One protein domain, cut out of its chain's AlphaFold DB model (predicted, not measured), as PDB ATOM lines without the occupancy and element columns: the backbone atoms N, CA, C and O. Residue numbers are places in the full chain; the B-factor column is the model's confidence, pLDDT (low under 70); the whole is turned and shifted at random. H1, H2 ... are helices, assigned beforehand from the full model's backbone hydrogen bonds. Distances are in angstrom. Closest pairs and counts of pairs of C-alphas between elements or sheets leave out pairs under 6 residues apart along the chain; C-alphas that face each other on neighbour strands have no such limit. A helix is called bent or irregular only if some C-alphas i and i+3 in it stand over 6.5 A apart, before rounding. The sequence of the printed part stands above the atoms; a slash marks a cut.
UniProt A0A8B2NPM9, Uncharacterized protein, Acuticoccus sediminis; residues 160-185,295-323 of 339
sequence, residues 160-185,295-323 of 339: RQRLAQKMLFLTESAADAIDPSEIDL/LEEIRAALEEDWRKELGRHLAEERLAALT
ATOM      1  N   ARG A 160      -1.689  32.249   0.950       93.56
ATOM      2  CA  ARG A 160      -2.321  31.067   0.340       93.56
ATOM      3  C   ARG A 160      -1.507  29.793   0.552       93.56
ATOM      4  O   ARG A 160      -2.071  28.775   0.950       93.56
ATOM      5  N   GLN A 161      -0.195  29.844   0.323       95.06
ATOM      6  CA  GLN A 161       0.687  28.699   0.539       95.06
ATOM      7  C   GLN A 161       0.705  28.282   2.013       95.06
ATOM      8  O   GLN A 161       0.611  27.094   2.309       95.06
ATOM      9  N   ARG A 162       0.773  29.239   2.948       95.38
ATOM     10  CA  ARG A 162       0.747  28.956   4.389       95.38
ATOM     11  C   ARG A 162      -0.561  28.308   4.837       95.38
ATOM     12  O   ARG A 162      -0.517  27.393   5.653       95.38
ATOM     13  N   LEU A 163      -1.708  28.749   4.318       93.94
ATOM     14  CA  LEU A 163      -3.003  28.130   4.619       93.94
ATOM     15  C   LEU A 163      -3.081  26.702   4.076       93.94
ATOM     16  O   LEU A 163      -3.462  25.796   4.813       93.94
ATOM     17  N   ALA A 164      -2.652  26.481   2.830       93.50
ATOM     18  CA  ALA A 164      -2.589  25.142   2.249       93.50
ATOM     19  C   ALA A 164      -1.672  24.211   3.062       93.50
ATOM     20  O   ALA A 164      -2.068  23.101   3.399       93.50
ATOM     21  N   GLN A 165      -0.487  24.690   3.458       93.50
ATOM     22  CA  GLN A 165       0.438  23.950   4.322       93.50
ATOM     23  C   GLN A 165      -0.177  23.615   5.685       93.50
ATOM     24  O   GLN A 165      -0.045  22.487   6.141       93.50
ATOM     25  N   LYS A 166      -0.871  24.564   6.330       94.19
ATOM     26  CA  LYS A 166      -1.563  24.305   7.603       94.19
ATOM     27  C   LYS A 166      -2.646  23.235   7.454       94.19
ATOM     28  O   LYS A 166      -2.754  22.375   8.318       94.19
ATOM     29  N   MET A 167      -3.411  23.260   6.361       91.38
ATOM     30  CA  MET A 167      -4.432  22.241   6.094       91.38
ATOM     31  C   MET A 167      -3.832  20.851   5.864       91.38
ATOM     32  O   MET A 167      -4.366  19.869   6.378       91.38
ATOM     33  N   LEU A 168      -2.718  20.765   5.130       90.94
ATOM     34  CA  LEU A 168      -1.996  19.505   4.936       90.94
ATOM     35  C   LEU A 168      -1.427  18.990   6.260       90.94
ATOM     36  O   LEU A 168      -1.682  17.846   6.613       90.94
ATOM     37  N   PHE A 169      -0.788  19.856   7.050       91.25
ATOM     38  CA  PHE A 169      -0.236  19.500   8.358       91.25
ATOM     39  C   PHE A 169      -1.287  18.900   9.306       91.25
ATOM     40  O   PHE A 169      -1.012  17.901   9.964       91.25
ATOM     41  N   LEU A 170      -2.505  19.456   9.352       88.75
ATOM     42  CA  LEU A 170      -3.592  18.902  10.176       88.75
ATOM     43  C   LEU A 170      -3.965  17.468   9.781       88.75
ATOM     44  O   LEU A 170      -4.424  16.704  10.622       88.75
ATOM     45  N   THR A 171      -3.786  17.113   8.507       87.62
ATOM     46  CA  THR A 171      -4.081  15.766   8.014       87.62
ATOM     47  C   THR A 171      -2.888  14.834   8.206       87.62
ATOM     48  O   THR A 171      -3.059  13.720   8.687       87.62
ATOM     49  N   GLU A 172      -1.676  15.293   7.890       90.19
ATOM     50  CA  GLU A 172      -0.442  14.512   8.031       90.19
ATOM     51  C   GLU A 172      -0.168  14.137   9.494       90.19
ATOM     52  O   GLU A 172       0.144  12.986   9.782       90.19
ATOM     53  N   SER A 173      -0.386  15.066  10.431       89.19
ATOM     54  CA  SER A 173      -0.198  14.825  11.873       89.19
ATOM     55  C   SER A 173      -1.206  13.844  12.484       89.19
ATOM     56  O   SER A 173      -1.031  13.409  13.620       89.19
ATOM     57  N   ALA A 174      -2.247  13.429  11.749       88.62
ATOM     58  CA  ALA A 174      -3.104  12.328  12.184       88.62
ATOM     59  C   ALA A 174      -2.341  10.991  12.232       88.62
ATOM     60  O   ALA A 174      -2.674  10.134  13.051       88.62
ATOM     61  N   ALA A 175      -1.304  10.826  11.399       89.56
ATOM     62  CA  ALA A 175      -0.460   9.634  11.401       89.56
ATOM     63  C   ALA A 175       0.382   9.506  12.683       89.56
ATOM     64  O   ALA A 175       0.680   8.391  13.100       89.56
ATOM     65  N   ASP A 176       0.692  10.620  13.357       88.75
ATOM     66  CA  ASP A 176       1.475  10.628  14.603       88.75
ATOM     67  C   ASP A 176       0.769   9.894  15.752       88.75
ATOM     68  O   ASP A 176       1.413   9.416  16.684       88.75
ATOM     69  N   ALA A 177      -0.561   9.789  15.689       88.94
ATOM     70  CA  ALA A 177      -1.370   9.080  16.674       88.94
ATOM     71  C   ALA A 177      -1.492   7.570  16.398       88.94
ATOM     72  O   ALA A 177      -2.136   6.866  17.180       88.94
ATOM     73  N   ILE A 178      -0.941   7.077  15.283       90.81
ATOM     74  CA  ILE A 178      -1.041   5.679  14.865       90.81
ATOM     75  C   ILE A 178       0.279   4.970  15.182       90.81
ATOM     76  O   ILE A 178       1.340   5.317  14.658       90.81
ATOM     77  N   ASP A 179       0.194   3.944  16.026       92.19
ATOM     78  CA  ASP A 179       1.318   3.055  16.303       92.19
ATOM     79  C   ASP A 179       1.422   1.984  15.202       92.19
ATOM     80  O   ASP A 179       0.449   1.252  14.982       92.19
ATOM     81  N   PRO A 180       2.566   1.868  14.502       93.00
ATOM     82  CA  PRO A 180       2.742   0.865  13.459       93.00
ATOM     83  C   PRO A 180       2.803  -0.547  14.042       93.00
ATOM     84  O   PRO A 180       3.423  -0.786  15.082       93.00
ATOM     85  N   SER A 181       2.204  -1.513  13.344       93.81
ATOM     86  CA  SER A 181       2.393  -2.923  13.677       93.81
ATOM     87  C   SER A 181       3.741  -3.441  13.162       93.81
ATOM     88  O   SER A 181       4.337  -2.889  12.238       93.81
ATOM     89  N   GLU A 182       4.215  -4.562  13.712       92.88
ATOM     90  CA  GLU A 182       5.435  -5.224  13.218       92.88
ATOM     91  C   GLU A 182       5.337  -5.629  11.738       92.88
ATOM     92  O   GLU A 182       6.350  -5.678  11.045       92.88
ATOM     93  N   ILE A 183       4.123  -5.912  11.252       94.31
ATOM     94  CA  ILE A 183       3.881  -6.239   9.842       94.31
ATOM     95  C   ILE A 183       4.075  -4.987   8.984       94.31
ATOM     96  O   ILE A 183       4.814  -5.047   8.005       94.31
ATOM     97  N   ASP A 184       3.499  -3.856   9.399       94.12
ATOM     98  CA  ASP A 184       3.625  -2.583   8.676       94.12
ATOM     99  C   ASP A 184       5.096  -2.159   8.563       94.12
ATOM    100  O   ASP A 184       5.560  -1.768   7.494       94.12
ATOM    101  N   LEU A 185       5.862  -2.302   9.651       94.62
ATOM    102  CA  LEU A 185       7.293  -1.993   9.660       94.62
ATOM    103  C   LEU A 185       8.101  -2.935   8.761       94.62
ATOM    104  O   LEU A 185       9.024  -2.485   8.083       94.62
ATOM    105  N   LEU A 295      17.103  -4.423  13.107       89.31
ATOM    106  CA  LEU A 295      15.858  -3.663  13.250       89.31
ATOM    107  C   LEU A 295      15.892  -2.739  14.472       89.31
ATOM    108  O   LEU A 295      15.412  -1.621  14.413       89.31
ATOM    109  N   GLU A 296      16.508  -3.174  15.559       91.75
ATOM    110  CA  GLU A 296      16.654  -2.453  16.817       91.75
ATOM    111  C   GLU A 296      17.439  -1.143  16.664       91.75
ATOM    112  O   GLU A 296      17.128  -0.166  17.341       91.75
ATOM    113  N   GLU A 297      18.426  -1.097  15.760       94.06
ATOM    114  CA  GLU A 297      19.197   0.120  15.468       94.06
ATOM    115  C   GLU A 297      18.402   1.107  14.599       94.06
ATOM    116  O   GLU A 297      18.583   2.318  14.730       94.06
ATOM    117  N   ILE A 298      17.523   0.611  13.718       95.88
ATOM    118  CA  ILE A 298      16.788   1.436  12.741       95.88
ATOM    119  C   ILE A 298      15.315   1.660  13.089       95.88
ATOM    120  O   ILE A 298      14.672   2.462  12.422       95.88
ATOM    121  N   ARG A 299      14.774   1.010  14.126       94.75
ATOM    122  CA  ARG A 299      13.336   1.004  14.442       94.75
ATOM    123  C   ARG A 299      12.758   2.408  14.557       94.75
ATOM    124  O   ARG A 299      11.774   2.699  13.899       94.75
ATOM    125  N   ALA A 300      13.393   3.294  15.325       95.38
ATOM    126  CA  ALA A 300      12.895   4.661  15.495       95.38
ATOM    127  C   ALA A 300      12.850   5.440  14.168       95.38
ATOM    128  O   ALA A 300      11.891   6.157  13.903       95.38
ATOM    129  N   ALA A 301      13.868   5.275  13.316       95.31
ATOM    130  CA  ALA A 301      13.898   5.902  11.996       95.31
ATOM    131  C   ALA A 301      12.870   5.277  11.038       95.31
ATOM    132  O   ALA A 301      12.282   5.985  10.227       95.31
ATOM    133  N   LEU A 302      12.655   3.964  11.139       96.38
ATOM    134  CA  LEU A 302      11.688   3.217  10.343       96.38
ATOM    135  C   LEU A 302      10.249   3.607  10.687       96.38
ATOM    136  O   LEU A 302       9.459   3.851   9.785       96.38
ATOM    137  N   GLU A 303       9.926   3.708  11.977       96.19
ATOM    138  CA  GLU A 303       8.618   4.168  12.447       96.19
ATOM    139  C   GLU A 303       8.334   5.608  12.005       96.19
ATOM    140  O   GLU A 303       7.233   5.904  11.556       96.19
ATOM    141  N   GLU A 304       9.323   6.500  12.098       95.50
ATOM    142  CA  GLU A 304       9.183   7.889  11.654       95.50
ATOM    143  C   GLU A 304       8.951   7.993  10.139       95.50
ATOM    144  O   GLU A 304       8.032   8.681   9.693       95.50
ATOM    145  N   ASP A 305       9.753   7.287   9.334       96.38
ATOM    146  CA  ASP A 305       9.585   7.277   7.877       96.38
ATOM    147  C   ASP A 305       8.231   6.671   7.481       96.38
ATOM    148  O   ASP A 305       7.553   7.202   6.604       96.38
ATOM    149  N   TRP A 306       7.794   5.620   8.182       96.88
ATOM    150  CA  TRP A 306       6.477   5.023   7.988       96.88
ATOM    151  C   TRP A 306       5.343   6.002   8.315       96.88
ATOM    152  O   TRP A 306       4.442   6.177   7.495       96.88
ATOM    153  N   ARG A 307       5.387   6.699   9.464       95.62
ATOM    154  CA  ARG A 307       4.357   7.694   9.833       95.62
ATOM    155  C   ARG A 307       4.305   8.836   8.830       95.62
ATOM    156  O   ARG A 307       3.222   9.281   8.463       95.62
ATOM    157  N   LYS A 308       5.460   9.275   8.332       94.69
ATOM    158  CA  LYS A 308       5.544  10.301   7.291       94.69
ATOM    159  C   LYS A 308       4.910   9.845   5.975       94.69
ATOM    160  O   LYS A 308       4.172  10.612   5.354       94.69
ATOM    161  N   GLU A 309       5.190   8.617   5.544       94.94
ATOM    162  CA  GLU A 309       4.601   8.019   4.340       94.94
ATOM    163  C   GLU A 309       3.075   7.874   4.496       94.94
ATOM    164  O   GLU A 309       2.318   8.300   3.619       94.94
ATOM    165  N   LEU A 310       2.616   7.380   5.651       94.75
ATOM    166  CA  LEU A 310       1.198   7.279   5.994       94.75
ATOM    167  C   LEU A 310       0.518   8.654   6.027       94.75
ATOM    168  O   LEU A 310      -0.549   8.826   5.445       94.75
ATOM    169  N   GLY A 311       1.139   9.653   6.655       94.38
ATOM    170  CA  GLY A 311       0.625  11.019   6.714       94.38
ATOM    171  C   GLY A 311       0.428  11.617   5.321       94.38
ATOM    172  O   GLY A 311      -0.624  12.199   5.046       94.38
ATOM    173  N   ARG A 312       1.386  11.400   4.408       94.31
ATOM    174  CA  ARG A 312       1.263  11.806   2.999       94.31
ATOM    175  C   ARG A 312       0.088  11.111   2.311       94.31
ATOM    176  O   ARG A 312      -0.678  11.776   1.616       94.31
ATOM    177  N   HIS A 313      -0.081   9.808   2.527       93.94
ATOM    178  CA  HIS A 313      -1.205   9.055   1.970       93.94
ATOM    179  C   HIS A 313      -2.556   9.598   2.465       93.94
ATOM    180  O   HIS A 313      -3.433   9.910   1.660       93.94
ATOM    181  N   LEU A 314      -2.702   9.811   3.778       92.94
ATOM    182  CA  LEU A 314      -3.911  10.395   4.371       92.94
ATOM    183  C   LEU A 314      -4.197  11.802   3.824       92.94
ATOM    184  O   LEU A 314      -5.351  12.153   3.566       92.94
ATOM    185  N   ALA A 315      -3.157  12.616   3.618       92.12
ATOM    186  CA  ALA A 315      -3.285  13.946   3.032       92.12
ATOM    187  C   ALA A 315      -3.774  13.901   1.576       92.12
ATOM    188  O   ALA A 315      -4.638  14.697   1.195       92.12
ATOM    189  N   GLU A 316      -3.269  12.962   0.773       94.38
ATOM    190  CA  GLU A 316      -3.705  12.743  -0.609       94.38
ATOM    191  C   GLU A 316      -5.172  12.293  -0.674       94.38
ATOM    192  O   GLU A 316      -5.960  12.872  -1.431       94.38
ATOM    193  N   GLU A 317      -5.579  11.338   0.167       92.94
ATOM    194  CA  GLU A 317      -6.976  10.895   0.271       92.94
ATOM    195  C   GLU A 317      -7.905  12.034   0.704       92.94
ATOM    196  O   GLU A 317      -8.964  12.260   0.106       92.94
ATOM    197  N   ARG A 318      -7.493  12.814   1.709       91.19
ATOM    198  CA  ARG A 318      -8.263  13.965   2.185       91.19
ATOM    199  C   ARG A 318      -8.402  15.028   1.107       91.19
ATOM    200  O   ARG A 318      -9.491  15.581   0.938       91.19
ATOM    201  N   LEU A 319      -7.333  15.313   0.368       93.56
ATOM    202  CA  LEU A 319      -7.370  16.248  -0.750       93.56
ATOM    203  C   LEU A 319      -8.318  15.760  -1.848       93.56
ATOM    204  O   LEU A 319      -9.094  16.562  -2.372       93.56
ATOM    205  N   ALA A 320      -8.295  14.467  -2.178       93.50
ATOM    206  CA  ALA A 320      -9.211  13.879  -3.150       93.50
ATOM    207  C   ALA A 320     -10.675  14.020  -2.700       93.50
ATOM    208  O   ALA A 320     -11.512  14.493  -3.474       93.50
ATOM    209  N   ALA A 321     -10.970  13.709  -1.433       92.12
ATOM    210  CA  ALA A 321     -12.302  13.863  -0.849       92.12
ATOM    211  C   ALA A 321     -12.783  15.325  -0.855       92.12
ATOM    212  O   ALA A 321     -13.926  15.599  -1.217       92.12
ATOM    213  N   LEU A 322     -11.910  16.276  -0.506       93.12
ATOM    214  CA  LEU A 322     -12.222  17.705  -0.580       93.12
ATOM    215  C   LEU A 322     -12.484  18.135  -2.024       93.12
ATOM    216  O   LEU A 322     -13.474  18.809  -2.288       93.12
ATOM    217  N   THR A 323     -11.638  17.706  -2.963       94.31
ATOM    218  CA  THR A 323     -11.749  18.050  -4.388       94.31
ATOM    219  C   THR A 323     -13.064  17.557  -4.991       94.31
ATOM    220  O   THR A 323     -13.652  18.266  -5.804       94.31
TER     221      THR A 323
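Overview. This is residues 160 to 185 and 295 to 323 of the 339 residues of an uncharacterized protein of Acuticoccus sediminis (UniProt A0A8B2NPM9). One long helix, H3, makes the length of a loose frame; H1 slants off it, its last residues meeting H3 near the middle and residues 160 to 166 sticking out, and a link leads to the tiny helix H2. The 55 printed residues hold three named helices, H1, H2, H3, and no named strand: all helix. The whole is loose, radius of gyration of the C-alphas 13.1 A, spanning 42 by 21 by 14 A.

Arrangement. Look first at H1, residues 160 to 172: its residues 168 to 172 touch H3, residues 295 to 323, closest at the C-alphas of Glu 172 and Gly 311, 3.9 A. They run opposite ways at a steep tilt of 58 degrees. H2, residues 182 to 185, is apart from H1 and only just touches H3, with 3 pairs of C-alphas within 8 A, the closest Leu 185 and Leu 302 at 6.9 A. O i to N i+4 pairs are within hydrogen-bond range in 8 of 9 for H1 and 23 of 25 for H3; H2 is too short for one.

Along the chain. Find C-alpha 160 at (-2.321, 31.067, 0.340); H1 runs 18.4 A from there. H2 measures 5.2 A. H3 runs 39.3 A to C-alpha 323 at (-11.749, 18.050, -4.388), with a kink of 36 degrees near residue 302; it is irregular, C-alphas 297 and 300 being 7.8 A apart.

Size, cuts and confidence. Residues 186 to 294 are not printed; C-alphas 185 and 295 are 9.4 A apart across the cut. The link from H1 to H2 is short. No printed residue is under 70 in pLDDT.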